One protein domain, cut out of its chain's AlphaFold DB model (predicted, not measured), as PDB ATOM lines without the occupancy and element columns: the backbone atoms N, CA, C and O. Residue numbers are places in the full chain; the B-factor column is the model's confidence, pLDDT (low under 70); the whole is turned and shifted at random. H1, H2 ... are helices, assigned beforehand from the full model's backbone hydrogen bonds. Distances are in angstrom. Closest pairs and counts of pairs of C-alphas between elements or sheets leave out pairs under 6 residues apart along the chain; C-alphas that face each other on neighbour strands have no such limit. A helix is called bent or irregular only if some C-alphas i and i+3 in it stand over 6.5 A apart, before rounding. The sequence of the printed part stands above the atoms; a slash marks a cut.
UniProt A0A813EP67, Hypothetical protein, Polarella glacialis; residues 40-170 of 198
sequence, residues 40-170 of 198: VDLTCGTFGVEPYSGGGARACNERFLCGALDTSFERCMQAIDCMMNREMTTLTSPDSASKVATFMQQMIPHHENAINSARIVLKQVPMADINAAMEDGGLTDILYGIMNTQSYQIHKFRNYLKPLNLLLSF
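AT A GLANCE: This is residues 40 to 170 of the 198 residues of the protein "Hypothetical protein" of Polarella glacialis (UniProt A0A813EP67). Three long helices stand in a row, H5, H3 and H2, with H3 in the middle and each running opposite ways to its neighbour. Short H4 makes the corner between H3 and H5; short H1 packs on H2 and H3, and residues 45 to 71 loop past H2 before entering it. The printed part has 131 residues with five named helices, H1 to H5 in chain order, and no named strand: all helix. It is compact, with a radius of gyration of the C-alphas of 15.9 A and spans of 48 by 36 by 23 A.

IN THESE COORDINATES: H5, residues 135 to 164, is 44.6 A long and ends at C-alpha 164 (-16.928, -32.113, 1.226). It is irregular, C-alphas 136 and 139 being 8.6 A apart, with a kink of 34 degrees near residue 142. H3, residues 99 to 124, measures 37.3 A; H2, residues 72 to 90, 26.8 A. H4 is residues 127 to 132; H1, residues 40 to 44, begins at C-alpha 40 (15.134, -20.984, 3.267).

HOW THE PARTS SIT: H3 is the hub, touching H1, H2 and H5. With H5 the closest C-alphas, of Ile 115 and Met 147, are 4.9 A apart, at a shallow tilt of 34 degrees, only just short of steep. H2 and H3 form a helical hairpin at 8 degrees, closest at the C-alphas of Met 88 and Gln 106, 5.1 A. H2 and H5 are apart. H1 touches H3 with the C-alphas of Cys 44 and Ile 120 closest, 5.4 A. H4 and H5 touch only at the corner, closest at the C-alphas of Asn 131 and Gly 137, 4.5 A. Every O i to N i+4 pair is within hydrogen-bond range in H1, H2 and H4; H3 has 21 of 22, H5 22 of 26.

THE WHOLE: The C-alphas of Ala 97 and Ala 128, the two farthest apart, are 48.7 A apart. The printed part has no cut. The link from H1 to H2 is long. Mean pLDDT of the printed part is 93.1; residue 170 is under 70.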
ATOM      1  N   VAL A  40      15.037 -20.130   4.463       93.69
ATOM      2  CA  VAL A  40      15.134 -20.984   3.267       93.69
ATOM      3  C   VAL A  40      14.214 -20.481   2.161       93.69
ATOM      4  O   VAL A  40      14.633 -20.385   1.008       93.69
ATOM      5  N   ASP A  41      12.984 -20.100   2.501       94.94
ATOM      6  CA  ASP A  41      12.024 -19.569   1.535       94.94
ATOM      7  C   ASP A  41      12.526 -18.268   0.888       94.94
ATOM      8  O   ASP A  41      12.395 -18.099  -0.323       94.94
ATOM      9  N   LEU A  42      13.164 -17.374   1.653       95.94
ATOM     10  CA  LEU A  42      13.774 -16.141   1.140       95.94
ATOM     11  C   LEU A  42      14.953 -16.421   0.205       95.94
ATOM     12  O   LEU A  42      15.099 -15.737  -0.815       95.94
ATOM     13  N   THR A  43      15.779 -17.422   0.528       96.81
ATOM     14  CA  THR A  43      16.850 -17.886  -0.361       96.81
ATOM     15  C   THR A  43      16.252 -18.434  -1.652       96.81
ATOM     16  O   THR A  43      16.581 -17.947  -2.729       96.81
ATOM     17  N   CYS A  44      15.329 -19.388  -1.563       96.69
ATOM     18  CA  CYS A  44      14.774 -20.089  -2.717       96.69
ATOM     19  C   CYS A  44      13.724 -19.285  -3.501       96.69
ATOM     20  O   CYS A  44      13.394 -19.652  -4.622       96.69
ATOM     21  N   GLY A  45      13.190 -18.194  -2.945       95.50
ATOM     22  CA  GLY A  45      12.068 -17.451  -3.528       95.50
ATOM     23  C   GLY A  45      10.723 -18.172  -3.382       95.50
ATOM     24  O   GLY A  45       9.795 -17.897  -4.135       95.50
ATOM     25  N   THR A  46      10.616 -19.104  -2.437       94.88
ATOM     26  CA  THR A  46       9.464 -20.008  -2.267       94.88
ATOM     27  C   THR A  46       8.650 -19.654  -1.020       94.88
ATOM     28  O   THR A  46       8.862 -18.596  -0.431       94.88
ATOM     29  N   PHE A  47       7.673 -20.486  -0.652       89.62
ATOM     30  CA  PHE A  47       6.959 -20.400   0.625       89.62
ATOM     31  C   PHE A  47       6.675 -21.806   1.157       89.62
ATOM     32  O   PHE A  47       6.176 -22.646   0.407       89.62
ATOM     33  N   GLY A  48       6.919 -22.028   2.452       89.94
ATOM     34  CA  GLY A  48       6.582 -23.280   3.136       89.94
ATOM     35  C   GLY A  48       7.554 -24.434   2.876       89.94
ATOM     36  O   GLY A  48       7.245 -25.567   3.239       89.94
ATOM     37  N   VAL A  49       8.719 -24.169   2.275       94.44
ATOM     38  CA  VAL A  49       9.685 -25.200   1.860       94.44
ATOM     39  C   VAL A  49      10.683 -25.543   2.971       94.44
ATOM     40  O   VAL A  49      11.191 -26.663   3.010       94.44
ATOM     41  N   GLU A  50      10.931 -24.632   3.917       94.19
ATOM     42  CA  GLU A  50      11.910 -24.818   5.005       94.19
ATOM     43  C   GLU A  50      11.818 -26.170   5.736       94.19
ATOM     44  O   GLU A  50      12.863 -26.814   5.877       94.19
ATOM     45  N   PRO A  51      10.630 -26.685   6.125       94.94
ATOM     46  CA  PRO A  51      10.531 -27.980   6.797       94.94
ATOM     47  C   PRO A  51      11.093 -29.153   5.987       94.94
ATOM     48  O   PRO A  51      11.481 -30.153   6.584       94.94
ATOM     49  N   TYR A  52      11.129 -29.049   4.658       95.69
ATOM     50  CA  TYR A  52      11.559 -30.099   3.728       95.69
ATOM     51  C   TYR A  52      13.029 -29.972   3.309       95.69
ATOM     52  O   TYR A  52      13.557 -30.833   2.607       95.69
ATOM     53  N   SER A  53      13.700 -28.902   3.731       93.88
ATOM     54  CA  SER A  53      15.084 -28.616   3.361       93.88
ATOM     55  C   SER A  53      16.085 -29.160   4.386       93.88
ATOM     56  O   SER A  53      15.861 -29.056   5.590       93.88
ATOM     57  N   GLY A  54      17.220 -29.701   3.927       87.38
ATOM     58  CA  GLY A  54      18.362 -30.054   4.781       87.38
ATOM     59  C   GLY A  54      18.000 -30.931   5.988       87.38
ATOM     60  O   GLY A  54      17.558 -32.057   5.818       87.38
ATOM     61  N   GLY A  55      18.210 -30.414   7.203       86.56
ATOM     62  CA  GLY A  55      17.846 -31.069   8.471       86.56
ATOM     63  C   GLY A  55      16.470 -30.670   9.020       86.56
ATOM     64  O   GLY A  55      16.225 -30.814  10.217       86.56
ATOM     65  N   GLY A  56      15.601 -30.099   8.186       91.75
ATOM     66  CA  GLY A  56      14.253 -29.689   8.561       91.75
ATOM     67  C   GLY A  56      13.394 -30.860   9.046       91.75
ATOM     68  O   GLY A  56      13.635 -32.022   8.725       91.75
ATOM     69  N   ALA A  57      12.343 -30.551   9.809       93.25
ATOM     70  CA  ALA A  57      11.498 -31.549  10.478       93.25
ATOM     71  C   ALA A  57      10.795 -32.548   9.531       93.25
ATOM     72  O   ALA A  57      10.238 -33.551   9.980       93.25
ATOM     73  N   ARG A  58      10.766 -32.267   8.226       92.75
ATOM     74  CA  ARG A  58      10.155 -33.092   7.178       92.75
ATOM     75  C   ARG A  58      11.104 -33.368   6.015       92.75
ATOM     76  O   ARG A  58      10.623 -33.775   4.958       92.75
ATOM     77  N   ALA A  59      12.405 -33.168   6.209       93.38
ATOM     78  CA  ALA A  59      13.405 -33.484   5.208       93.38
ATOM     79  C   ALA A  59      13.303 -34.945   4.746       93.38
ATOM     80  O   ALA A  59      12.902 -35.842   5.496       93.38
ATOM     81  N   CYS A  60      13.646 -35.158   3.482       91.94
ATOM     82  CA  CYS A  60      13.643 -36.463   2.842       91.94
ATOM     83  C   CYS A  60      15.044 -37.061   2.890       91.94
ATOM     84  O   CYS A  60      16.035 -36.343   2.747       91.94
ATOM     85  N   ASN A  61      15.111 -38.381   3.043       91.88
ATOM     86  CA  ASN A  61      16.364 -39.121   2.878       91.88
ATOM     87  C   ASN A  61      16.644 -39.379   1.391       91.88
ATOM     88  O   ASN A  61      17.783 -39.603   0.987       91.88
ATOM     89  N   GLU A  62      15.587 -39.368   0.582       92.44
ATOM     90  CA  GLU A  62      15.612 -39.555  -0.854       92.44
ATOM     91  C   GLU A  62      16.323 -38.400  -1.551       92.44
ATOM     92  O   GLU A  62      16.202 -37.230  -1.184       92.44
ATOM     93  N   ARG A  63      17.030 -38.747  -2.621       93.12
ATOM     94  CA  ARG A  63      17.718 -37.804  -3.487       93.12
ATOM     95  C   ARG A  63      16.952 -37.675  -4.801       93.12
ATOM     96  O   ARG A  63      16.812 -38.667  -5.509       93.12
ATOM     97  N   PHE A  64      16.487 -36.470  -5.122       94.94
ATOM     98  CA  PHE A  64      15.670 -36.212  -6.315       94.94
ATOM     99  C   PHE A  64      16.488 -35.676  -7.494       94.94
ATOM    100  O   PHE A  64      16.127 -35.895  -8.647       94.94
ATOM    101  N   LEU A  65      17.630 -35.041  -7.216       93.44
ATOM    102  CA  LEU A  65      18.543 -34.519  -8.236       93.44
ATOM    103  C   LEU A  65      19.874 -35.267  -8.235       93.44
ATOM    104  O   LEU A  65      20.426 -35.577  -7.178       93.44
ATOM    105  N   CYS A  66      20.448 -35.478  -9.414       91.25
ATOM    106  CA  CYS A  66      21.806 -36.004  -9.563       91.25
ATOM    107  C   CYS A  66      22.877 -35.031  -9.001       91.25
ATOM    108  O   CYS A  66      22.576 -33.904  -8.614       91.25
ATOM    109  N   GLY A  67      24.145 -35.459  -8.936       89.31
ATOM    110  CA  GLY A  67      25.282 -34.592  -8.564       89.31
ATOM    111  C   GLY A  67      25.526 -34.460  -7.055       89.31
ATOM    112  O   GLY A  67      25.229 -35.383  -6.300       89.31
ATOM    113  N   ALA A  68      26.056 -33.324  -6.588       88.94
ATOM    114  CA  ALA A  68      26.439 -33.107  -5.180       88.94
ATOM    115  C   ALA A  68      25.508 -32.162  -4.371       88.94
ATOM    116  O   ALA A  68      25.467 -32.280  -3.151       88.94
ATOM    117  N   LEU A  69      24.664 -31.343  -5.020       91.38
ATOM    118  CA  LEU A  69      23.898 -30.215  -4.418       91.38
ATOM    119  C   LEU A  69      24.792 -29.177  -3.733       91.38
ATOM    120  O   LEU A  69      24.568 -28.771  -2.582       91.38
ATOM    121  N   ASP A  70      25.815 -28.733  -4.444       92.75
ATOM    122  CA  ASP A  70      26.763 -27.762  -3.906       92.75
ATOM    123  C   ASP A  70      26.210 -26.334  -3.965       92.75
ATOM    124  O   ASP A  70      26.634 -25.470  -3.194       92.75
ATOM    125  N   THR A  71      25.211 -26.088  -4.815       95.94
ATOM    126  CA  THR A  71      24.619 -24.761  -5.017       95.94
ATOM    127  C   THR A  71      23.303 -24.564  -4.263       95.94
ATOM    128  O   THR A  71      22.590 -25.510  -3.919       95.94
ATOM    129  N   SER A  72      22.933 -23.298  -4.035       96.31
ATOM    130  CA  SER A  72      21.608 -22.936  -3.514       96.31
ATOM    131  C   SER A  72      20.489 -23.423  -4.427       96.31
ATOM    132  O   SER A  72      19.500 -23.948  -3.928       96.31
ATOM    133  N   PHE A  73      20.661 -23.307  -5.745       97.31
ATOM    134  CA  PHE A  73      19.677 -23.757  -6.727       97.31
ATOM    135  C   PHE A  73      19.331 -25.240  -6.548       97.31
ATOM    136  O   PHE A  73      18.169 -25.586  -6.344       97.31
ATOM    137  N   GLU A  74      20.341 -26.111  -6.537       97.06
ATOM    138  CA  GLU A  74      20.147 -27.557  -6.403       97.06
ATOM    139  C   GLU A  74      19.533 -27.932  -5.046       97.06
ATOM    140  O   GLU A  74      18.665 -28.799  -4.971       97.06
ATOM    141  N   ARG A  75      19.930 -27.251  -3.964       96.31
ATOM    142  CA  ARG A  75      19.344 -27.467  -2.630       96.31
ATOM    143  C   ARG A  75      17.882 -27.032  -2.564       96.31
ATOM    144  O   ARG A  75      17.081 -27.716  -1.930       96.31
ATOM    145  N   CYS A  76      17.526 -25.929  -3.221       97.88
ATOM    146  CA  CYS A  76      16.146 -25.467  -3.318       97.88
ATOM    147  C   CYS A  76      15.284 -26.457  -4.107       97.88
ATOM    148  O   CYS A  76      14.218 -26.840  -3.631       97.88
ATOM    149  N   MET A  77      15.771 -26.917  -5.264       97.81
ATOM    150  CA  MET A  77      15.085 -27.914  -6.091       97.81
ATOM    151  C   MET A  77      14.897 -29.243  -5.326       97.81
ATOM    152  O   MET A  77      13.787 -29.755  -5.234       97.81
ATOM    153  N   GLN A  78      15.934 -29.731  -4.634       97.12
ATOM    154  CA  GLN A  78      15.840 -30.915  -3.767       97.12
ATOM    155  C   GLN A  78      14.771 -30.762  -2.668       97.12
ATOM    156  O   GLN A  78      14.060 -31.719  -2.357       97.12
ATOM    157  N   ALA A  79      14.663 -29.581  -2.052       97.00
ATOM    158  CA  ALA A  79      13.704 -29.340  -0.978       97.00
ATOM    159  C   ALA A  79      12.251 -29.324  -1.484       97.00
ATOM    160  O   ALA A  79      11.373 -29.884  -0.827       97.00
ATOM    161  N   ILE A  80      11.985 -28.734  -2.654       97.69
ATOM    162  CA  ILE A  80      10.627 -28.728  -3.218       97.69
ATOM    163  C   ILE A  80      10.217 -30.101  -3.751       97.69
ATOM    164  O   ILE A  80       9.043 -30.454  -3.653       97.69
ATOM    165  N   ASP A  81      11.153 -30.899  -4.264       97.38
ATOM    166  CA  ASP A  81      10.861 -32.265  -4.706       97.38
ATOM    167  C   ASP A  81      10.597 -33.174  -3.504       97.38
ATOM    168  O   ASP A  81       9.664 -33.981  -3.516       97.38
ATOM    169  N   CYS A  82      11.332 -32.959  -2.407       96.81
ATOM    170  CA  CYS A  82      11.006 -33.569  -1.126       96.81
ATOM    171  C   CYS A  82       9.603 -33.181  -0.647       96.81
ATOM    172  O   CYS A  82       8.828 -34.060  -0.264       96.81
ATOM    173  N   MET A  83       9.258 -31.890  -0.701       95.56
ATOM    174  CA  MET A  83       7.910 -31.413  -0.395       95.56
ATOM    175  C   MET A  83       6.888 -32.179  -1.241       95.56
ATOM    176  O   MET A  83       6.070 -32.897  -0.676       95.56
ATOM    177  N   MET A  84       6.998 -32.152  -2.571       95.44
ATOM    178  CA  MET A  84       6.088 -32.866  -3.476       95.44
ATOM    179  C   MET A  84       5.914 -34.341  -3.098       95.44
ATOM    180  O   MET A  84       4.786 -34.804  -2.947       95.44
ATOM    181  N   ASN A  85       7.018 -35.065  -2.893       94.25
ATOM    182  CA  ASN A  85       6.994 -36.483  -2.542       94.25
ATOM    183  C   ASN A  85       6.233 -36.743  -1.231       94.25
ATOM    184  O   ASN A  85       5.401 -37.647  -1.140       94.25
ATOM    185  N   ARG A  86       6.490 -35.935  -0.201       92.31
ATOM    186  CA  ARG A  86       5.838 -36.079   1.107       92.31
ATOM    187  C   ARG A  86       4.370 -35.688   1.022       92.31
ATOM    188  O   ARG A  86       3.506 -36.412   1.499       92.31
ATOM    189  N   GLU A  87       4.075 -34.563   0.394       92.62
ATOM    190  CA  GLU A  87       2.730 -34.005   0.342       92.62
ATOM    191  C   GLU A  87       1.791 -34.831  -0.534       92.62
ATOM    192  O   GLU A  87       0.674 -35.126  -0.111       92.62
ATOM    193  N   MET A  88       2.255 -35.326  -1.681       90.31
ATOM    194  CA  MET A  88       1.454 -36.213  -2.529       90.31
ATOM    195  C   MET A  88       1.193 -37.590  -1.910       90.31
ATOM    196  O   MET A  88       0.234 -38.254  -2.306       90.31
ATOM    197  N   THR A  89       2.020 -38.032  -0.957       85.06
ATOM    198  CA  THR A  89       1.828 -39.318  -0.267       85.06
ATOM    199  C   THR A  89       0.992 -39.193   1.003       85.06
ATOM    200  O   THR A  89       0.306 -40.146   1.362       85.06
ATOM    201  N   THR A  90       1.005 -38.040   1.680       82.88
ATOM    202  CA  THR A  90       0.299 -37.876   2.963       82.88
ATOM    203  C   THR A  90      -0.955 -37.008   2.904       82.88
ATOM    204  O   THR A  90      -1.781 -37.104   3.806       82.88
ATOM    205  N   LEU A  91      -1.132 -36.161   1.884       81.94
ATOM    206  CA  LEU A  91      -2.335 -35.332   1.717       81.94
ATOM    207  C   LEU A  91      -3.345 -35.982   0.778       81.94
ATOM    208  O   LEU A  91      -3.853 -35.348  -0.136       81.94
ATOM    209  N   THR A  92      -3.641 -37.259   0.982       84.75
ATOM    210  CA  THR A  92      -4.682 -37.975   0.238       84.75
ATOM    211  C   THR A  92      -5.558 -38.734   1.222       84.75
ATOM    212  O   THR A  92      -5.054 -39.317   2.180       84.75
ATOM    213  N   SER A  93      -6.874 -38.725   1.008       83.06
ATOM    214  CA  SER A  93      -7.791 -39.525   1.817       83.06
ATOM    215  C   SER A  93      -7.528 -41.016   1.563       83.06
ATOM    216  O   SER A  93      -7.585 -41.436   0.400       83.06
ATOM    217  N   PRO A  94      -7.256 -41.820   2.609       76.62
ATOM    218  CA  PRO A  94      -7.071 -43.256   2.450       76.62
ATOM    219  C   PRO A  94      -8.353 -43.867   1.891       76.62
ATOM    220  O   PRO A  94      -9.450 -43.474   2.292       76.62
ATOM    221  N   ASP A  95      -8.204 -44.776   0.929       74.06
ATOM    222  CA  ASP A  95      -9.314 -45.506   0.307       74.06
ATOM    223  C   ASP A  95     -10.475 -44.604  -0.150       74.06
ATOM    224  O   ASP A  95     -11.648 -44.971  -0.066       74.06
ATOM    225  N   SER A  96     -10.148 -43.390  -0.620       73.25
ATOM    226  CA  SER A  96     -11.138 -42.386  -1.009       73.25
ATOM    227  C   SER A  96     -12.181 -42.969  -1.962       73.25
ATOM    228  O   SER A  96     -11.877 -43.379  -3.085       73.25
ATOM    229  N   ALA A  97     -13.448 -42.904  -1.548       79.19
ATOM    230  CA  ALA A  97     -14.576 -43.267  -2.399       79.19
ATOM    231  C   ALA A  97     -14.681 -42.369  -3.651       79.19
ATOM    232  O   ALA A  97     -15.306 -42.751  -4.642       79.19
ATOM    233  N   SER A  98     -14.061 -41.179  -3.632       91.19
ATOM    234  CA  SER A  98     -14.058 -40.234  -4.748       91.19
ATOM    235  C   SER A  98     -12.687 -40.152  -5.411       91.19
ATOM    236  O   SER A  98     -11.769 -39.489  -4.925       91.19
ATOM    237  N   LYS A  99     -12.582 -40.751  -6.603       93.38
ATOM    238  CA  LYS A  99     -11.392 -40.647  -7.467       93.38
ATOM    239  C   LYS A  99     -11.088 -39.198  -7.858       93.38
ATOM    240  O   LYS A  99      -9.928 -38.818  -7.975       93.38
ATOM    241  N   VAL A 100     -12.133 -38.383  -8.029       95.06
ATOM    242  CA  VAL A 100     -12.006 -36.948  -8.322       95.06
ATOM    243  C   VAL A 100     -11.394 -36.210  -7.132       95.06
ATOM    244  O   VAL A 100     -10.502 -35.386  -7.324       95.06
ATOM    245  N   ALA A 101     -11.817 -36.531  -5.905       93.50
ATOM    246  CA  ALA A 101     -11.233 -35.929  -4.711       93.50
ATOM    247  C   ALA A 101      -9.762 -36.323  -4.547       93.50
ATOM    248  O   ALA A 101      -8.940 -35.443  -4.325       93.50
ATOM    249  N   THR A 102      -9.418 -37.600  -4.749       92.62
ATOM    250  CA  THR A 102      -8.025 -38.079  -4.731       92.62
ATOM    251  C   THR A 102      -7.156 -37.343  -5.742       92.62
ATOM    252  O   THR A 102      -6.078 -36.872  -5.396       92.62
ATOM    253  N   PHE A 103      -7.640 -37.183  -6.977       95.19
ATOM    254  CA  PHE A 103      -6.928 -36.414  -7.994       95.19
ATOM    255  C   PHE A 103      -6.668 -34.978  -7.527       95.19
ATOM    256  O   PHE A 103      -5.534 -34.516  -7.566       95.19
ATOM    257  N   MET A 104      -7.692 -34.277  -7.034       96.00
ATOM    258  CA  MET A 104      -7.541 -32.891  -6.577       96.00
ATOM    259  C   MET A 104      -6.631 -32.769  -5.351       96.00
ATOM    260  O   MET A 104      -5.853 -31.824  -5.258       96.00
ATOM    261  N   GLN A 105      -6.703 -33.731  -4.437       94.44
ATOM    262  CA  GLN A 105      -5.842 -33.831  -3.263       94.44
ATOM    263  C   GLN A 105      -4.369 -33.999  -3.643       94.44
ATOM    264  O   GLN A 105      -3.529 -33.322  -3.064       94.44
ATOM    265  N   GLN A 106      -4.056 -34.821  -4.650       94.50
ATOM    266  CA  GLN A 106      -2.687 -34.976  -5.153       94.50
ATOM    267  C   GLN A 106      -2.236 -33.816  -6.045       94.50
ATOM    268  O   GLN A 106      -1.057 -33.462  -6.048       94.50
ATOM    269  N   MET A 107      -3.152 -33.194  -6.790       97.12
ATOM    270  CA  MET A 107      -2.804 -32.087  -7.680       97.12
ATOM    271  C   MET A 107      -2.541 -30.775  -6.959       97.12
ATOM    272  O   MET A 107      -1.818 -29.945  -7.497       97.12
ATOM    273  N   ILE A 108      -3.046 -30.582  -5.739       95.62
ATOM    274  CA  ILE A 108      -2.665 -29.417  -4.926       95.62
ATOM    275  C   ILE A 108      -1.146 -29.393  -4.663       95.62
ATOM    276  O   ILE A 108      -0.507 -28.454  -5.138       95.62
ATOM    277  N   PRO A 109      -0.533 -30.394  -4.003       95.25
ATOM    278  CA  PRO A 109       0.902 -30.376  -3.741       95.25
ATOM    279  C   PRO A 109       1.756 -30.505  -5.008       95.25
ATOM    280  O   PRO A 109       2.829 -29.908  -5.083       95.25
ATOM    281  N   HIS A 110       1.278 -31.215  -6.038       97.12
ATOM    282  CA  HIS A 110       1.943 -31.236  -7.344       97.12
ATOM    283  C   HIS A 110       2.022 -29.825  -7.955       97.12
ATOM    284  O   HIS A 110       3.060 -29.412  -8.471       97.12
ATOM    285  N   HIS A 111       0.931 -29.058  -7.900       98.12
ATOM    286  CA  HIS A 111       0.909 -27.688  -8.403       98.12
ATOM    287  C   HIS A 111       1.713 -26.726  -7.525       98.12
ATOM    288  O   HIS A 111       2.385 -25.840  -8.051       98.12
ATOM    289  N   GLU A 112       1.705 -26.903  -6.203       95.88
ATOM    290  CA  GLU A 112       2.540 -26.105  -5.296       95.88
ATOM    291  C   GLU A 112       4.034 -26.309  -5.576       95.88
ATOM    292  O   GLU A 112       4.778 -25.325  -5.624       95.88
ATOM    293  N   ASN A 113       4.467 -27.545  -5.861       96.75
ATOM    294  CA  ASN A 113       5.829 -27.817  -6.321       96.75
ATOM    295  C   ASN A 113       6.134 -27.096  -7.642       96.75
ATOM    296  O   ASN A 113       7.111 -26.357  -7.697       96.75
ATOM    297  N   ALA A 114       5.281 -27.209  -8.664       98.25
ATOM    298  CA  ALA A 114       5.519 -26.552  -9.952       98.25
ATOM    299  C   ALA A 114       5.599 -25.014  -9.840       98.25
ATOM    300  O   ALA A 114       6.450 -24.382 -10.470       98.25
ATOM    301  N   ILE A 115       4.753 -24.403  -9.004       98.06
ATOM    302  CA  ILE A 115       4.811 -22.965  -8.703       98.06
ATOM    303  C   ILE A 115       6.135 -22.612  -8.019       98.06
ATOM    304  O   ILE A 115       6.758 -21.608  -8.366       98.06
ATOM    305  N   ASN A 116       6.573 -23.416  -7.048       97.62
ATOM    306  CA  ASN A 116       7.834 -23.184  -6.354       97.62
ATOM    307  C   ASN A 116       9.048 -23.412  -7.273       97.62
ATOM    308  O   ASN A 116       9.977 -22.613  -7.208       97.62
ATOM    309  N   SER A 117       9.014 -24.382  -8.192       98.25
ATOM    310  CA  SER A 117      10.022 -24.553  -9.251       98.25
ATOM    311  C   SER A 117      10.145 -23.293 -10.107       98.25
ATOM    312  O   SER A 117      11.243 -22.768 -10.290       98.25
ATOM    313  N   ALA A 118       9.017 -22.749 -10.576       98.56
ATOM    314  CA  ALA A 118       9.020 -21.524 -11.375       98.56
ATOM    315  C   ALA A 118       9.596 -20.327 -10.597       98.56
ATOM    316  O   ALA A 118      10.388 -19.545 -11.128       98.56
ATOM    317  N   ARG A 119       9.256 -20.212  -9.309       98.06
ATOM    318  CA  ARG A 119       9.802 -19.179  -8.420       98.06
ATOM    319  C   ARG A 119      11.301 -19.330  -8.172       98.06
ATOM    320  O   ARG A 119      11.997 -18.319  -8.166       98.06
ATOM    321  N   ILE A 120      11.798 -20.556  -7.995       98.44
ATOM    322  CA  ILE A 120      13.233 -20.827  -7.828       98.44
ATOM    323  C   ILE A 120      13.994 -20.348  -9.058       98.44
ATOM    324  O   ILE A 120      14.986 -19.641  -8.901       98.44
ATOM    325  N   VAL A 121      13.509 -20.658 -10.265       98.31
ATOM    326  CA  VAL A 121      14.131 -20.181 -11.510       98.31
ATOM    327  C   VAL A 121      14.178 -18.653 -11.535       98.31
ATOM    328  O   VAL A 121      15.260 -18.088 -11.656       98.31
ATOM    329  N   LEU A 122      13.046 -17.978 -11.308       98.00
ATOM    330  CA  LEU A 122      12.977 -16.508 -11.279       98.00
ATOM    331  C   LEU A 122      13.851 -15.865 -10.187       98.00
ATOM    332  O   LEU A 122      14.213 -14.693 -10.296       98.00
ATOM    333  N   LYS A 123      14.167 -16.599  -9.113       97.81
ATOM    334  CA  LYS A 123      14.970 -16.113  -7.987       97.81
ATOM    335  C   LYS A 123      16.468 -16.355  -8.158       97.81
ATOM    336  O   LYS A 123      17.261 -15.519  -7.728       97.81
ATOM    337  N   GLN A 124      16.843 -17.522  -8.667       97.50
ATOM    338  CA  GLN A 124      18.213 -18.038  -8.628       97.50
ATOM    339  C   GLN A 124      18.934 -17.909  -9.973       97.50
ATOM    340  O   GLN A 124      20.162 -17.889  -9.992       97.50
ATOM    341  N   VAL A 125      18.198 -17.818 -11.083       97.44
ATOM    342  CA  VAL A 125      18.774 -17.709 -12.427       97.44
ATOM    343  C   VAL A 125      18.803 -16.238 -12.855       97.44
ATOM    344  O   VAL A 125      17.808 -15.529 -12.664       97.44
ATOM    345  N   PRO A 126      19.913 -15.736 -13.433       96.94
ATOM    346  CA  PRO A 126      19.952 -14.393 -13.995       96.94
ATOM    347  C   PRO A 126      18.843 -14.182 -15.031       96.94
ATOM    348  O   PRO A 126      18.669 -14.980 -15.947       96.94
ATOM    349  N   MET A 127      18.122 -13.063 -14.934       94.38
ATOM    350  CA  MET A 127      17.009 -12.752 -15.846       94.38
ATOM    351  C   MET A 127      17.431 -12.734 -17.327       94.38
ATOM    352  O   MET A 127      16.635 -13.064 -18.201       94.38
ATOM    353  N   ALA A 128      18.686 -12.368 -17.612       95.50
ATOM    354  CA  ALA A 128      19.239 -12.409 -18.963       95.50
ATOM    355  C   ALA A 128      19.249 -13.836 -19.538       95.50
ATOM    356  O   ALA A 128      18.860 -14.020 -20.688       95.50
ATOM    357  N   ASP A 129      19.608 -14.832 -18.726       97.25
ATOM    358  CA  ASP A 129      19.645 -16.235 -19.142       97.25
ATOM    359  C   ASP A 129      18.226 -16.785 -19.333       97.25
ATOM    360  O   ASP A 129      17.967 -17.503 -20.295       97.25
ATOM    361  N   ILE A 130      17.281 -16.392 -18.467       96.88
ATOM    362  CA  ILE A 130      15.863 -16.767 -18.603       96.88
ATOM    363  C   ILE A 130      15.293 -16.233 -19.924       96.88
ATOM    364  O   ILE A 130      14.685 -16.985 -20.683       96.88
ATOM    365  N   ASN A 131      15.518 -14.951 -20.225       94.44
ATOM    366  CA  ASN A 131      15.017 -14.329 -21.452       94.44
ATOM    367  C   ASN A 131      15.691 -14.878 -22.716       94.44
ATOM    368  O   ASN A 131      15.069 -14.888 -23.770       94.44
ATOM    369  N   ALA A 132      16.947 -15.322 -22.620       94.75
ATOM    370  CA  ALA A 132      17.683 -15.905 -23.740       94.75
ATOM    371  C   ALA A 132      17.350 -17.386 -23.989       94.75
ATOM    372  O   ALA A 132      17.682 -17.913 -25.050       94.75
ATOM    373  N   ALA A 133      16.712 -18.072 -23.034       94.69
ATOM    374  CA  ALA A 133      16.429 -19.502 -23.136       94.69
ATOM    375  C   ALA A 133      15.422 -19.853 -24.246       94.69
ATOM    376  O   ALA A 133      15.424 -20.983 -24.735       94.69
ATOM    377  N   MET A 134      14.550 -18.914 -24.627       94.06
ATOM    378  CA  MET A 134      13.533 -19.085 -25.667       94.06
ATOM    379  C   MET A 134      13.337 -17.778 -26.439       94.06
ATOM    380  O   MET A 134      13.516 -16.697 -25.877       94.06
ATOM    381  N   GLU A 135      12.935 -17.880 -27.709       91.00
ATOM    382  CA  GLU A 135      12.575 -16.714 -28.523       91.00
ATOM    383  C   GLU A 135      11.508 -15.857 -27.823       91.00
ATOM    384  O   GLU A 135      10.657 -16.371 -27.089       91.00
ATOM    385  N   ASP A 136      11.602 -14.541 -28.020       87.25
ATOM    386  CA  ASP A 136      10.668 -13.534 -27.506       87.25
ATOM    387  C   ASP A 136      10.407 -13.585 -25.986       87.25
ATOM    388  O   ASP A 136       9.362 -13.151 -25.511       87.25
ATOM    389  N   GLY A 137      11.359 -14.093 -25.191       85.00
ATOM    390  CA  GLY A 137      11.196 -14.207 -23.739       85.00
ATOM    391  C   GLY A 137      10.207 -15.299 -23.322       85.00
ATOM    392  O   GLY A 137       9.706 -15.276 -22.197       85.00
ATOM    393  N   GLY A 138       9.950 -16.281 -24.192       92.00
ATOM    394  CA  GLY A 138       8.925 -17.304 -23.982       92.00
ATOM    395  C   GLY A 138       9.050 -18.082 -22.667       92.00
ATOM    396  O   GLY A 138       8.035 -18.462 -22.085       92.00
ATOM    397  N   LEU A 139      10.265 -18.272 -22.132       96.62
ATOM    398  CA  LEU A 139      10.430 -18.925 -20.831       96.62
ATOM    399  C   LEU A 139       9.892 -18.054 -19.687       96.62
ATOM    400  O   LEU A 139       9.241 -18.574 -18.785       96.62
ATOM    401  N   THR A 140      10.111 -16.740 -19.729       96.12
ATOM    402  CA  THR A 140       9.576 -15.802 -18.732       96.12
ATOM    403  C   THR A 140       8.050 -15.872 -18.692       96.12
ATOM    404  O   THR A 140       7.468 -16.021 -17.613       96.12
ATOM    405  N   ASP A 141       7.404 -15.875 -19.858       95.88
ATOM    406  CA  ASP A 141       5.949 -16.016 -19.971       95.88
ATOM    407  C   ASP A 141       5.454 -17.365 -19.440       95.88
ATOM    408  O   ASP A 141       4.457 -17.422 -18.716       95.88
ATOM    409  N   ILE A 142       6.174 -18.456 -19.724       97.88
ATOM    410  CA  ILE A 142       5.856 -19.788 -19.192       97.88
ATOM    411  C   ILE A 142       5.958 -19.809 -17.663       97.88
ATOM    412  O   ILE A 142       5.062 -20.341 -17.008       97.88
ATOM    413  N   LEU A 143       7.005 -19.224 -17.072       98.25
ATOM    414  CA  LEU A 143       7.208 -19.219 -15.618       98.25
ATOM    415  C   LEU A 143       6.073 -18.473 -14.901       98.25
ATOM    416  O   LEU A 143       5.474 -19.006 -13.961       98.25
ATOM    417  N   TYR A 144       5.712 -17.280 -15.380       97.56
ATOM    418  CA  TYR A 144       4.568 -16.544 -14.835       97.56
ATOM    419  C   TYR A 144       3.231 -17.236 -15.137       97.56
ATOM    420  O   TYR A 144       2.337 -17.248 -14.286       97.56
ATOM    421  N   GLY A 145       3.095 -17.868 -16.304       98.25
ATOM    422  CA  GLY A 145       1.936 -18.675 -16.678       98.25
ATOM    423  C   GLY A 145       1.716 -19.866 -15.743       98.25
ATOM    424  O   GLY A 145       0.595 -20.078 -15.279       98.25
ATOM    425  N   ILE A 146       2.783 -20.595 -15.394       98.38
ATOM    426  CA  ILE A 146       2.768 -21.672 -14.395       98.38
ATOM    427  C   ILE A 146       2.292 -21.121 -13.054       98.38
ATOM    428  O   ILE A 146       1.337 -21.650 -12.483       98.38
ATOM    429  N   MET A 147       2.909 -20.037 -12.574       97.19
ATOM    430  CA  MET A 147       2.557 -19.443 -11.284       97.19
ATOM    431  C   MET A 147       1.078 -19.058 -11.221       97.19
ATOM    432  O   MET A 147       0.396 -19.404 -10.258       97.19
ATOM    433  N   ASN A 148       0.563 -18.381 -12.246       96.19
ATOM    434  CA  ASN A 148      -0.801 -17.860 -12.250       96.19
ATOM    435  C   ASN A 148      -1.848 -18.961 -12.462       96.19
ATOM    436  O   ASN A 148      -2.788 -19.083 -11.672       96.19
ATOM    437  N   THR A 149      -1.677 -19.794 -13.490       98.19
ATOM    438  CA  THR A 149      -2.649 -20.837 -13.838       98.19
ATOM    439  C   THR A 149      -2.715 -21.918 -12.768       98.19
ATOM    440  O   THR A 149      -3.812 -22.303 -12.359       98.19
ATOM    441  N   GLN A 150      -1.569 -22.374 -12.255       98.06
ATOM    442  CA  GLN A 150      -1.571 -23.423 -11.238       98.06
ATOM    443  C   GLN A 150      -2.050 -22.888  -9.878       98.06
ATOM    444  O   GLN A 150      -2.780 -23.591  -9.179       98.06
ATOM    445  N   SER A 151      -1.781 -21.616  -9.537       93.56
ATOM    446  CA  SER A 151      -2.378 -20.986  -8.342       93.56
ATOM    447  C   SER A 151      -3.905 -20.921  -8.438       93.56
ATOM    448  O   SER A 151      -4.610 -21.217  -7.470       93.56
ATOM    449  N   TYR A 152      -4.431 -20.571  -9.615       94.75
ATOM    450  CA  TYR A 152      -5.868 -20.593  -9.877       94.75
ATOM    451  C   TYR A 152      -6.450 -22.008  -9.730       94.75
ATOM    452  O   TYR A 152      -7.460 -22.190  -9.046       94.75
ATOM    453  N   GLN A 153      -5.803 -23.022 -10.307       97.56
ATOM    454  CA  GLN A 153      -6.247 -24.418 -10.218       97.56
ATOM    455  C   GLN A 153      -6.263 -24.929  -8.772       97.56
ATOM    456  O   GLN A 153      -7.278 -25.483  -8.346       97.56
ATOM    457  N   ILE A 154      -5.219 -24.650  -7.979       94.94
ATOM    458  CA  ILE A 154      -5.189 -24.961  -6.538       94.94
ATOM    459  C   ILE A 154      -6.403 -24.353  -5.833       94.94
ATOM    460  O   ILE A 154      -7.080 -25.035  -5.064       94.94
ATOM    461  N   HIS A 155      -6.717 -23.083  -6.104       91.50
ATOM    462  CA  HIS A 155      -7.877 -22.431  -5.500       91.50
ATOM    463  C   HIS A 155      -9.191 -23.139  -5.872       91.50
ATOM    464  O   HIS A 155     -10.030 -23.390  -5.005       91.50
ATOM    465  N   LYS A 156      -9.361 -23.533  -7.141       94.31
ATOM    466  CA  LYS A 156     -10.542 -24.286  -7.595       94.31
ATOM    467  C   LYS A 156     -10.650 -25.654  -6.916       94.31
ATOM    468  O   LYS A 156     -11.743 -26.015  -6.486       94.31
ATOM    469  N   PHE A 157      -9.541 -26.376  -6.767       95.88
ATOM    470  CA  PHE A 157      -9.508 -27.673  -6.085       95.88
ATOM    471  C   PHE A 157      -9.837 -27.542  -4.599       95.88
ATOM    472  O   PHE A 157     -10.694 -28.264  -4.092       95.88
ATOM    473  N   ARG A 158      -9.250 -26.558  -3.907       93.19
ATOM    474  CA  ARG A 158      -9.571 -26.263  -2.501       93.19
ATOM    475  C   ARG A 158     -11.053 -25.938  -2.309       93.19
ATOM    476  O   ARG A 158     -11.666 -26.454  -1.379       93.19
ATOM    477  N   ASN A 159     -11.645 -25.148  -3.208       90.88
ATOM    478  CA  ASN A 159     -13.072 -24.816  -3.156       90.88
ATOM    479  C   ASN A 159     -13.982 -26.027  -3.391       90.88
ATOM    480  O   ASN A 159     -15.060 -26.080  -2.808       90.88
ATOM    481  N   TYR A 160     -13.566 -26.991  -4.217       93.81
ATOM    482  CA  TYR A 160     -14.306 -28.240  -4.406       93.81
ATOM    483  C   TYR A 160     -14.210 -29.153  -3.174       93.81
ATOM    484  O   TYR A 160     -15.215 -29.690  -2.718       93.81
ATOM    485  N   LEU A 161     -13.009 -29.306  -2.609       92.56
ATOM    486  CA  LEU A 161     -12.742 -30.238  -1.508       92.56
ATOM    487  C   LEU A 161     -13.286 -29.758  -0.155       92.56
ATOM    488  O   LEU A 161     -13.731 -30.573   0.654       92.56
ATOM    489  N   LYS A 162     -13.256 -28.447   0.105       90.31
ATOM    490  CA  LYS A 162     -13.647 -27.862   1.397       90.31
ATOM    491  C   LYS A 162     -15.085 -28.199   1.837       90.31
ATOM    492  O   LYS A 162     -15.225 -28.697   2.950       90.31
ATOM    493  N   PRO A 163     -16.149 -27.982   1.036       92.62
ATOM    494  CA  PRO A 163     -17.518 -28.306   1.456       92.62
ATOM    495  C   PRO A 163     -17.756 -29.813   1.633       92.62
ATOM    496  O   PRO A 163     -18.707 -30.201   2.301       92.62
ATOM    497  N   LEU A 164     -16.889 -30.658   1.064       91.06
ATOM    498  CA  LEU A 164     -16.928 -32.113   1.226       91.06
ATOM    499  C   LEU A 164     -16.167 -32.597   2.470       91.06
ATOM    500  O   LEU A 164     -16.144 -33.795   2.729       91.06
ATOM    501  N   ASN A 165     -15.526 -31.691   3.218       90.31
ATOM    502  CA  ASN A 165     -14.612 -32.018   4.314       90.31
ATOM    503  C   ASN A 165     -13.441 -32.927   3.875       90.31
ATOM    504  O   ASN A 165     -12.980 -33.780   4.628       90.31
ATOM    505  N   LEU A 166     -12.977 -32.753   2.630       91.00
ATOM    506  CA  LEU A 166     -11.878 -33.519   2.021       91.00
ATOM    507  C   LEU A 166     -10.634 -32.662   1.750       91.00
ATOM    508  O   LEU A 166      -9.688 -33.124   1.110       91.00
ATOM    509  N   LEU A 167     -10.628 -31.401   2.190       89.38
ATOM    510  CA  LEU A 167      -9.442 -30.556   2.114       89.38
ATOM    511  C   LEU A 167      -8.510 -30.916   3.273       89.38
ATOM    512  O   LEU A 167      -8.860 -30.696   4.426       89.38
ATOM    513  N   LEU A 168      -7.340 -31.465   2.951       85.88
ATOM    514  CA  LEU A 168      -6.356 -31.907   3.934       85.88
ATOM    515  C   LEU A 168      -5.225 -30.886   4.065       85.88
ATOM    516  O   LEU A 168      -4.814 -30.264   3.083       85.88
ATOM    517  N   SER A 169      -4.701 -30.750   5.279       73.12
ATOM    518  CA  SER A 169      -3.514 -29.957   5.583       73.12
ATOM    519  C   SER A 169      -2.506 -30.776   6.393       73.12
ATOM    520  O   SER A 169      -2.855 -31.734   7.096       73.12
ATOM    521  N   PHE A 170      -1.228 -30.410   6.300       59.00
ATOM    522  CA  PHE A 170      -0.189 -31.018   7.125       59.00
ATOM    523  C   PHE A 170      -0.390 -30.659   8.600       59.00
ATOM    524  O   PHE A 170      -0.075 -29.549   9.022       59.00
TER     525      PHE A 170